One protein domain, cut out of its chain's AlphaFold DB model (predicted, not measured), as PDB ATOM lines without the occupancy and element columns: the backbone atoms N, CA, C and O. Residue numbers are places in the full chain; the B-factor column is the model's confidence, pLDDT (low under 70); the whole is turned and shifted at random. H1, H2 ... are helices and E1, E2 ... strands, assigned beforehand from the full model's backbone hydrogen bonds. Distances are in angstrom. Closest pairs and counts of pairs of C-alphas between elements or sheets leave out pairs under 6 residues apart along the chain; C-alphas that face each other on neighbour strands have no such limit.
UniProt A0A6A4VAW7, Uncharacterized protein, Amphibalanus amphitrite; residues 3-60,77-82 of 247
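What this domain is: This is residues 3 to 60 and 77 to 82 of the 247 residues of an uncharacterized protein of Amphibalanus amphitrite (UniProt A0A6A4VAW7). Two small two-stranded ribbons make this model: E1 and E4 pair toward one end, the hairpin of E2 and E3 forms the other, and H1 runs beside the E1 and E4 ribbon across a gap. The printed part has 64 residues with one named helix and four named strands, in the order E1, E2, E3, E4, H1; both sheets are antiparallel, and the class is mixed, helices and strands. The whole is loose, with a radius of gyration of the C-alphas of 14.3 A, and only just elongated, with spans of 41 by 26 by 15 A.

Where its parts are: Find C-alpha 3 at (46.228, -39.739, -22.081), where E1, residues 3 to 6, begins its 10.3 A. Its partner E4, residues 32 to 37, covers 14.9 A. E2, residues 10 to 12, covers 6.4 A, and E3, residues 18 to 21, 6.9 A. H1, residues 43 to 58, runs 22.5 A to C-alpha 58 at (56.412, -32.275, -37.878).

How they stand to each other: Look first at E1 and E4, antiparallel at 163 degrees: N 6 and O 32 are 2.8 A apart, within hydrogen-bond range, and C-alphas 5 and 33 face each other at 4.2 A. E1 and H1 are near each other, with 5 pairs of C-alphas within 10 A. In H1 every O i to N i+4 pair is within hydrogen-bond range. E2 and E3 form a hairpin, antiparallel at 176 degrees, with N 11 and O 20 2.8 A apart, within hydrogen-bond range. Both E2 and E3 are apart from H1.

The domain as a whole: The C-alphas of Asp 15 and Lys 40, the two farthest apart, are 44.0 A from each other. Residues 61 to 76 are not printed; C-alphas 60 and 77 are 7.2 A apart across this cut. The link from E3 to E4 is short, the other links between named elements are tight. The mean pLDDT of the printed part is 93.0, and no printed residue is under 70.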
ATOM      1  N   LEU A   3      47.057 -40.379 -21.058       92.12
ATOM      2  CA  LEU A   3      46.228 -39.739 -22.081       92.12
ATOM      3  C   LEU A   3      47.033 -38.628 -22.757       92.12
ATOM      4  O   LEU A   3      47.552 -37.750 -22.071       92.12
ATOM      5  N   ALA A   4      47.063 -38.630 -24.089       93.31
ATOM      6  CA  ALA A   4      47.460 -37.468 -24.878       93.31
ATOM      7  C   ALA A   4      46.212 -36.804 -25.466       93.31
ATOM      8  O   ALA A   4      45.253 -37.472 -25.858       93.31
ATOM      9  N   SER A   5      46.182 -35.477 -25.502       94.88
ATOM     10  CA  SER A   5      45.032 -34.715 -25.996       94.88
ATOM     11  C   SER A   5      45.475 -33.405 -26.630       94.88
ATOM     12  O   SER A   5      46.554 -32.900 -26.331       94.88
ATOM     13  N   MET A   6      44.618 -32.845 -27.478       95.25
ATOM     14  CA  MET A   6      44.796 -31.531 -28.086       95.25
ATOM     15  C   MET A   6      43.568 -30.654 -27.879       95.25
ATOM     16  O   MET A   6      42.445 -31.143 -27.749       95.25
ATOM     17  N   VAL A   7      43.778 -29.342 -27.898       96.12
ATOM     18  CA  VAL A   7      42.705 -28.351 -27.846       96.12
ATOM     19  C   VAL A   7      42.910 -27.365 -28.994       96.12
ATOM     20  O   VAL A   7      43.946 -26.700 -29.033       96.12
ATOM     21  N   PRO A   8      41.942 -27.211 -29.913       95.62
ATOM     22  CA  PRO A   8      42.003 -26.146 -30.900       95.62
ATOM     23  C   PRO A   8      41.777 -24.801 -30.199       95.62
ATOM     24  O   PRO A   8      40.801 -24.622 -29.462       95.62
ATOM     25  N   LEU A   9      42.688 -23.851 -30.421       95.31
ATOM     26  CA  LEU A   9      42.640 -22.536 -29.778       95.31
ATOM     27  C   LEU A   9      42.052 -21.470 -30.694       95.31
ATOM     28  O   LEU A   9      41.146 -20.743 -30.289       95.31
ATOM     29  N   ARG A  10      42.582 -21.344 -31.912       95.62
ATOM     30  CA  ARG A  10      42.194 -20.302 -32.866       95.62
ATOM     31  C   ARG A  10      42.329 -20.813 -34.293       95.62
ATOM     32  O   ARG A  10      43.226 -21.593 -34.586       95.62
ATOM     33  N   LEU A  11      41.462 -20.312 -35.160       95.94
ATOM     34  CA  LEU A  11      41.573 -20.404 -36.607       95.94
ATOM     35  C   LEU A  11      41.750 -18.983 -37.137       95.94
ATOM     36  O   LEU A  11      40.919 -18.111 -36.864       95.94
ATOM     37  N   ARG A  12      42.835 -18.755 -37.873       96.25
ATOM     38  CA  ARG A  12      43.158 -17.468 -38.491       96.25
ATOM     39  C   ARG A  12      43.448 -17.652 -39.973       96.25
ATOM     40  O   ARG A  12      43.926 -18.709 -40.374       96.25
ATOM     41  N   THR A  13      43.153 -16.631 -40.755       94.31
ATOM     42  CA  THR A  13      43.630 -16.505 -42.133       94.31
ATOM     43  C   THR A  13      45.131 -16.186 -42.161       94.31
ATOM     44  O   THR A  13      45.721 -15.847 -41.130       94.31
ATOM     45  N   GLU A  14      45.756 -16.272 -43.338       91.25
ATOM     46  CA  GLU A  14      47.180 -15.941 -43.516       91.25
ATOM     47  C   GLU A  14      47.499 -14.470 -43.205       91.25
ATOM     48  O   GLU A  14      48.556 -14.181 -42.653       91.25
ATOM     49  N   ASP A  15      46.565 -13.548 -43.459       93.38
ATOM     50  CA  ASP A  15      46.667 -12.127 -43.088       93.38
ATOM     51  C   ASP A  15      46.412 -11.864 -41.588       93.38
ATOM     52  O   ASP A  15      46.441 -10.723 -41.134       93.38
ATOM     53  N   GLY A  16      46.182 -12.913 -40.790       92.19
ATOM     54  CA  GLY A  16      46.081 -12.836 -39.333       92.19
ATOM     55  C   GLY A  16      44.678 -12.558 -38.790       92.19
ATOM     56  O   GLY A  16      44.497 -12.501 -37.568       92.19
ATOM     57  N   ARG A  17      43.659 -12.441 -39.648       95.62
ATOM     58  CA  ARG A  17      42.268 -12.272 -39.212       95.62
ATOM     59  C   ARG A  17      41.774 -13.541 -38.519       95.62
ATOM     60  O   ARG A  17      41.794 -14.634 -39.079       95.62
ATOM     61  N   VAL A  18      41.274 -13.397 -37.293       95.31
ATOM     62  CA  VAL A  18      40.706 -14.514 -36.523       95.31
ATOM     63  C   VAL A  18      39.306 -14.840 -37.048       95.31
ATOM     64  O   VAL A  18      38.394 -14.025 -36.936       95.31
ATOM     65  N   ILE A  19      39.139 -16.039 -37.608       95.06
ATOM     66  CA  ILE A  19      37.848 -16.575 -38.071       95.06
ATOM     67  C   ILE A  19      37.091 -17.189 -36.895       95.06
ATOM     68  O   ILE A  19      35.885 -17.011 -36.745       95.06
ATOM     69  N   TRP A  20      37.814 -17.921 -36.050       96.25
ATOM     70  CA  TRP A  20      37.256 -18.579 -34.882       96.25
ATOM     71  C   TRP A  20      38.264 -18.569 -33.739       96.25
ATOM     72  O   TRP A  20      39.462 -18.766 -33.942       96.25
ATOM     73  N   ALA A  21      37.770 -18.366 -32.526       95.56
ATOM     74  CA  ALA A  21      38.542 -18.507 -31.305       95.56
ATOM     75  C   ALA A  21      37.742 -19.344 -30.313       95.56
ATOM     76  O   ALA A  21      36.537 -19.148 -30.147       95.56
ATOM     77  N   ASN A  22      38.422 -20.265 -29.641       94.88
ATOM     78  CA  ASN A  22      37.813 -21.096 -28.623       94.88
ATOM     79  C   ASN A  22      37.329 -20.217 -27.454       94.88
ATOM     80  O   ASN A  22      38.156 -19.585 -26.790       94.88
ATOM     81  N   PRO A  23      36.015 -20.181 -27.158       93.12
ATOM     82  CA  PRO A  23      35.481 -19.329 -26.099       93.12
ATOM     83  C   PRO A  23      35.831 -19.844 -24.697       93.12
ATOM     84  O   PRO A  23      35.765 -19.091 -23.727       93.12
ATOM     85  N   LYS A  24      36.173 -21.135 -24.562       91.88
ATOM     86  CA  LYS A  24      36.524 -21.777 -23.288       91.88
ATOM     87  C   LYS A  24      37.707 -22.743 -23.478       91.88
ATOM     88  O   LYS A  24      37.509 -23.955 -23.377       91.88
ATOM     89  N   PRO A  25      38.941 -22.236 -23.687       89.94
ATOM     90  CA  PRO A  25      40.120 -23.063 -23.983       89.94
ATOM     91  C   PRO A  25      40.422 -24.142 -22.938       89.94
ATOM     92  O   PRO A  25      40.888 -25.220 -23.271       89.94
ATOM     93  N   ASN A  26      40.099 -23.878 -21.669       87.12
ATOM     94  CA  ASN A  26      40.334 -24.808 -20.561       87.12
ATOM     95  C   ASN A  26      39.159 -25.773 -20.306       87.12
ATOM     96  O   ASN A  26      39.156 -26.488 -19.306       87.12
ATOM     97  N   SER A  27      38.117 -25.763 -21.143       90.56
ATOM     98  CA  SER A  27      36.980 -26.668 -20.981       90.56
ATOM     99  C   SER A  27      37.304 -28.051 -21.531       90.56
ATOM    100  O   SER A  27      37.754 -28.194 -22.668       90.56
ATOM    101  N   THR A  28      36.960 -29.081 -20.759       90.56
ATOM    102  CA  THR A  28      37.041 -30.484 -21.186       90.56
ATOM    103  C   THR A  28      36.243 -30.763 -22.460       90.56
ATOM    104  O   THR A  28      36.601 -31.666 -23.204       90.56
ATOM    105  N   PHE A  29      35.222 -29.957 -22.767       93.25
ATOM    106  CA  PHE A  29      34.419 -30.080 -23.987       93.25
ATOM    107  C   PHE A  29      35.239 -29.914 -25.278       93.25
ATOM    108  O   PHE A  29      34.962 -30.572 -26.280       93.25
ATOM    109  N   PHE A  30      36.258 -29.050 -25.254       93.81
ATOM    110  CA  PHE A  30      37.146 -28.812 -26.396       93.81
ATOM    111  C   PHE A  30      38.426 -29.654 -26.346       93.81
ATOM    112  O   PHE A  30      39.222 -29.598 -27.280       93.81
ATOM    113  N   CYS A  31      38.621 -30.441 -25.284       94.81
ATOM    114  CA  CYS A  31      39.762 -31.336 -25.140       94.81
ATOM    115  C   CYS A  31      39.524 -32.602 -25.964       94.81
ATOM    116  O   CYS A  31      38.693 -33.445 -25.620       94.81
ATOM    117  N   ARG A  32      40.218 -32.708 -27.097       95.38
ATOM    118  CA  ARG A  32      40.111 -33.837 -28.018       95.38
ATOM    119  C   ARG A  32      41.169 -34.881 -27.668       95.38
ATOM    120  O   ARG A  32      42.356 -34.553 -27.720       95.38
ATOM    121  N   PRO A  33      40.777 -36.115 -27.307       94.62
ATOM    122  CA  PRO A  33      41.741 -37.174 -27.057       94.62
ATOM    123  C   PRO A  33      42.456 -37.541 -28.362       94.62
ATOM    124  O   PRO A  33      41.808 -37.696 -29.394       94.62
ATOM    125  N   ILE A  34      43.780 -37.673 -28.298       94.19
ATOM    126  CA  ILE A  34      44.611 -38.183 -29.397       94.19
ATOM    127  C   ILE A  34      44.890 -39.666 -29.162       94.19
ATOM    128  O   ILE A  34      44.649 -40.492 -30.035       94.19
ATOM    129  N   SER A  35      45.363 -40.015 -27.964       92.38
ATOM    130  CA  SER A  35      45.692 -41.394 -27.607       92.38
ATOM    131  C   SER A  35      45.341 -41.692 -26.156       92.38
ATOM    132  O   SER A  35      45.358 -40.809 -25.295       92.38
ATOM    133  N   PHE A  36      45.010 -42.955 -25.895       92.38
ATOM    134  CA  PHE A  36      44.604 -43.451 -24.588       92.38
ATOM    135  C   PHE A  36      45.306 -44.781 -24.308       92.38
ATOM    136  O   PHE A  36      45.126 -45.748 -25.046       92.38
ATOM    137  N   ILE A  37      46.101 -44.836 -23.237       92.81
ATOM    138  CA  ILE A  37      46.931 -45.991 -22.882       92.81
ATOM    139  C   ILE A  37      46.621 -46.426 -21.445       92.81
ATOM    140  O   ILE A  37      46.645 -45.632 -20.498       92.81
ATOM    141  N   PHE A  38      46.357 -47.718 -21.244       93.12
ATOM    142  CA  PHE A  38      46.096 -48.305 -19.924       93.12
ATOM    143  C   PHE A  38      47.387 -48.678 -19.182       93.12
ATOM    144  O   PHE A  38      47.539 -49.785 -18.679       93.12
ATOM    145  N   GLU A  39      48.307 -47.727 -19.060       91.12
ATOM    146  CA  GLU A  39      49.564 -47.903 -18.331       91.12
ATOM    147  C   GLU A  39      49.723 -46.809 -17.269       91.12
ATOM    148  O   GLU A  39      49.042 -45.773 -17.299       91.12
ATOM    149  N   LYS A  40      50.560 -47.054 -16.259       88.19
ATOM    150  CA  LYS A  40      50.945 -46.027 -15.289       88.19
ATOM    151  C   LYS A  40      51.966 -45.096 -15.940       88.19
ATOM    152  O   LYS A  40      52.891 -45.555 -16.592       88.19
ATOM    153  N   GLU A  41      51.815 -43.796 -15.712       88.62
ATOM    154  CA  GLU A  41      52.764 -42.799 -16.202       88.62
ATOM    155  C   GLU A  41      54.189 -43.093 -15.689       88.62
ATOM    156  O   GLU A  41      54.441 -43.093 -14.477       88.62
ATOM    157  N   SER A  42      55.112 -43.326 -16.621       89.50
ATOM    158  CA  SER A  42      56.544 -43.534 -16.387       89.50
ATOM    159  C   SER A  42      57.359 -42.511 -17.180       89.50
ATOM    160  O   SER A  42      56.849 -41.870 -18.099       89.50
ATOM    161  N   LYS A  43      58.635 -42.322 -16.825       87.88
ATOM    162  CA  LYS A  43      59.496 -41.371 -17.545       87.88
ATOM    163  C   LYS A  43      59.700 -41.824 -18.992       87.88
ATOM    164  O   LYS A  43      59.709 -41.000 -19.904       87.88
ATOM    165  N   GLU A  44      59.850 -43.125 -19.174       90.75
ATOM    166  CA  GLU A  44      60.077 -43.802 -20.441       90.75
ATOM    167  C   GLU A  44      58.859 -43.631 -21.352       90.75
ATOM    168  O   GLU A  44      59.009 -43.129 -22.464       90.75
ATOM    169  N   LEU A  45      57.652 -43.925 -20.845       91.88
ATOM    170  CA  LEU A  45      56.398 -43.757 -21.585       91.88
ATOM    171  C   LEU A  45      56.159 -42.294 -21.977       91.88
ATOM    172  O   LEU A  45      55.831 -42.009 -23.128       91.88
ATOM    173  N   THR A  46      56.369 -41.360 -21.045       91.56
ATOM    174  CA  THR A  46      56.218 -39.920 -21.303       91.56
ATOM    175  C   THR A  46      57.187 -39.438 -22.380       91.56
ATOM    176  O   THR A  46      56.789 -38.703 -23.280       91.56
ATOM    177  N   THR A  47      58.451 -39.866 -22.320       91.31
ATOM    178  CA  THR A  47      59.477 -39.457 -23.293       91.31
ATOM    179  C   THR A  47      59.209 -40.069 -24.667       91.31
ATOM    180  O   THR A  47      59.270 -39.359 -25.665       91.31
ATOM    181  N   ALA A  48      58.865 -41.359 -24.724       92.25
ATOM    182  CA  ALA A  48      58.528 -42.039 -25.972       92.25
ATOM    183  C   ALA A  48      57.301 -41.406 -26.645       92.25
ATOM    184  O   ALA A  48      57.350 -41.085 -27.831       92.25
ATOM    185  N   THR A  49      56.243 -41.136 -25.872       92.88
ATOM    186  CA  THR A  49      55.032 -40.487 -26.395       92.88
ATOM    187  C   THR A  49      55.317 -39.064 -26.873       92.88
ATOM    188  O   THR A  49      54.807 -38.654 -27.909       92.88
ATOM    189  N   TYR A  50      56.155 -38.308 -26.155       91.94
ATOM    190  CA  TYR A  50      56.579 -36.978 -26.591       91.94
ATOM    191  C   TYR A  50      57.287 -37.021 -27.950       91.94
ATOM    192  O   TYR A  50      56.907 -36.278 -28.851       91.94
ATOM    193  N   VAL A  51      58.285 -37.898 -28.104       92.81
ATOM    194  CA  VAL A  51      59.046 -38.034 -29.357       92.81
ATOM    195  C   VAL A  51      58.125 -38.426 -30.509       92.81
ATOM    196  O   VAL A  51      58.194 -37.813 -31.571       92.81
ATOM    197  N   GLN A  52      57.228 -39.388 -30.283       94.44
ATOM    198  CA  GLN A  52      56.248 -39.804 -31.281       94.44
ATOM    199  C   GLN A  52      55.347 -38.635 -31.709       94.44
ATOM    200  O   GLN A  52      55.235 -38.349 -32.897       94.44
ATOM    201  N   LEU A  53      54.741 -37.920 -30.755       93.12
ATOM    202  CA  LEU A  53      53.842 -36.805 -31.065       93.12
ATOM    203  C   LEU A  53      54.565 -35.646 -31.760       93.12
ATOM    204  O   LEU A  53      53.966 -34.990 -32.605       93.12
ATOM    205  N   GLN A  54      55.831 -35.378 -31.432       92.19
ATOM    206  CA  GLN A  54      56.620 -34.371 -32.150       92.19
ATOM    207  C   GLN A  54      56.828 -34.766 -33.616       92.19
ATOM    208  O   GLN A  54      56.576 -33.949 -34.494       92.19
ATOM    209  N   GLN A  55      57.188 -36.022 -33.892       94.31
ATOM    210  CA  GLN A  55      57.333 -36.524 -35.265       94.31
ATOM    211  C   GLN A  55      56.010 -36.469 -36.046       94.31
ATOM    212  O   GLN A  55      55.983 -36.090 -37.219       94.31
ATOM    213  N   GLU A  56      54.892 -36.813 -35.399       94.44
ATOM    214  CA  GLU A  56      53.555 -36.681 -35.991       94.44
ATOM    215  C   GLU A  56      53.226 -35.216 -36.308       94.44
ATOM    216  O   GLU A  56      52.746 -34.925 -37.399       94.44
ATOM    217  N   VAL A  57      53.539 -34.282 -35.402       93.12
ATOM    218  CA  VAL A  57      53.339 -32.838 -35.610       93.12
ATOM    219  C   VAL A  57      54.204 -32.298 -36.753       93.12
ATOM    220  O   VAL A  57      53.707 -31.538 -37.581       93.12
ATOM    221  N   GLU A  58      55.475 -32.692 -36.824       93.50
ATOM    222  CA  GLU A  58      56.412 -32.275 -37.878       93.50
ATOM    223  C   GLU A  58      56.000 -32.783 -39.268       93.50
ATOM    224  O   GLU A  58      56.287 -32.137 -40.275       93.50
ATOM    225  N   SER A  59      55.297 -33.917 -39.324       95.12
ATOM    226  CA  SER A  59      54.802 -34.526 -40.563       95.12
ATOM    227  C   SER A  59      53.366 -34.124 -40.930       95.12
ATOM    228  O   SER A  59      52.829 -34.620 -41.926       95.12
ATOM    229  N   LEU A  60      52.736 -33.208 -40.180       95.00
ATOM    230  CA  LEU A  60      51.380 -32.743 -40.477       95.00
ATOM    231  C   LEU A  60      51.311 -32.050 -41.840       95.00
ATOM    232  O   LEU A  60      52.027 -31.092 -42.128       95.00
ATOM    233  N   HIS A  77      48.123 -26.454 -39.780       94.94
ATOM    234  CA  HIS A  77      48.070 -26.687 -38.337       94.94
ATOM    235  C   HIS A  77      49.359 -26.216 -37.668       94.94
ATOM    236  O   HIS A  77      50.454 -26.569 -38.097       94.94
ATOM    237  N   GLU A  78      49.225 -25.426 -36.606       93.56
ATOM    238  CA  GLU A  78      50.321 -25.044 -35.714       93.56
ATOM    239  C   GLU A  78      50.025 -25.617 -34.328       93.56
ATOM    240  O   GLU A  78      49.026 -25.262 -33.699       93.56
ATOM    241  N   MET A  79      50.882 -26.523 -33.866       92.94
ATOM    242  CA  MET A  79      50.705 -27.240 -32.606       92.94
ATOM    243  C   MET A  79      51.777 -26.797 -31.613       92.94
ATOM    244  O   MET A  79      52.956 -26.718 -31.952       92.94
ATOM    245  N   THR A  80      51.386 -26.531 -30.368       90.44
ATOM    246  CA  THR A  80      52.328 -26.189 -29.293       90.44
ATOM    247  C   THR A  80      52.029 -27.038 -28.068       90.44
ATOM    248  O   THR A  80      50.905 -27.051 -27.564       90.44
ATOM    249  N   LEU A  81      53.040 -27.751 -27.569       91.12
ATOM    250  CA  LEU A  81      52.901 -28.603 -26.391       91.12
ATOM    251  C   LEU A  81      53.002 -27.768 -25.111       91.12
ATOM    252  O   LEU A  81      54.074 -27.681 -24.518       91.12
ATOM    253  N   THR A  82      51.885 -27.172 -24.691       90.81
ATOM    254  CA  THR A  82      51.795 -26.357 -23.462       90.81
ATOM    255  C   THR A  82      50.975 -27.000 -22.344       90.81
ATOM    256  O   THR A  82      51.066 -26.607 -21.182       90.81
TER     257      THR A  82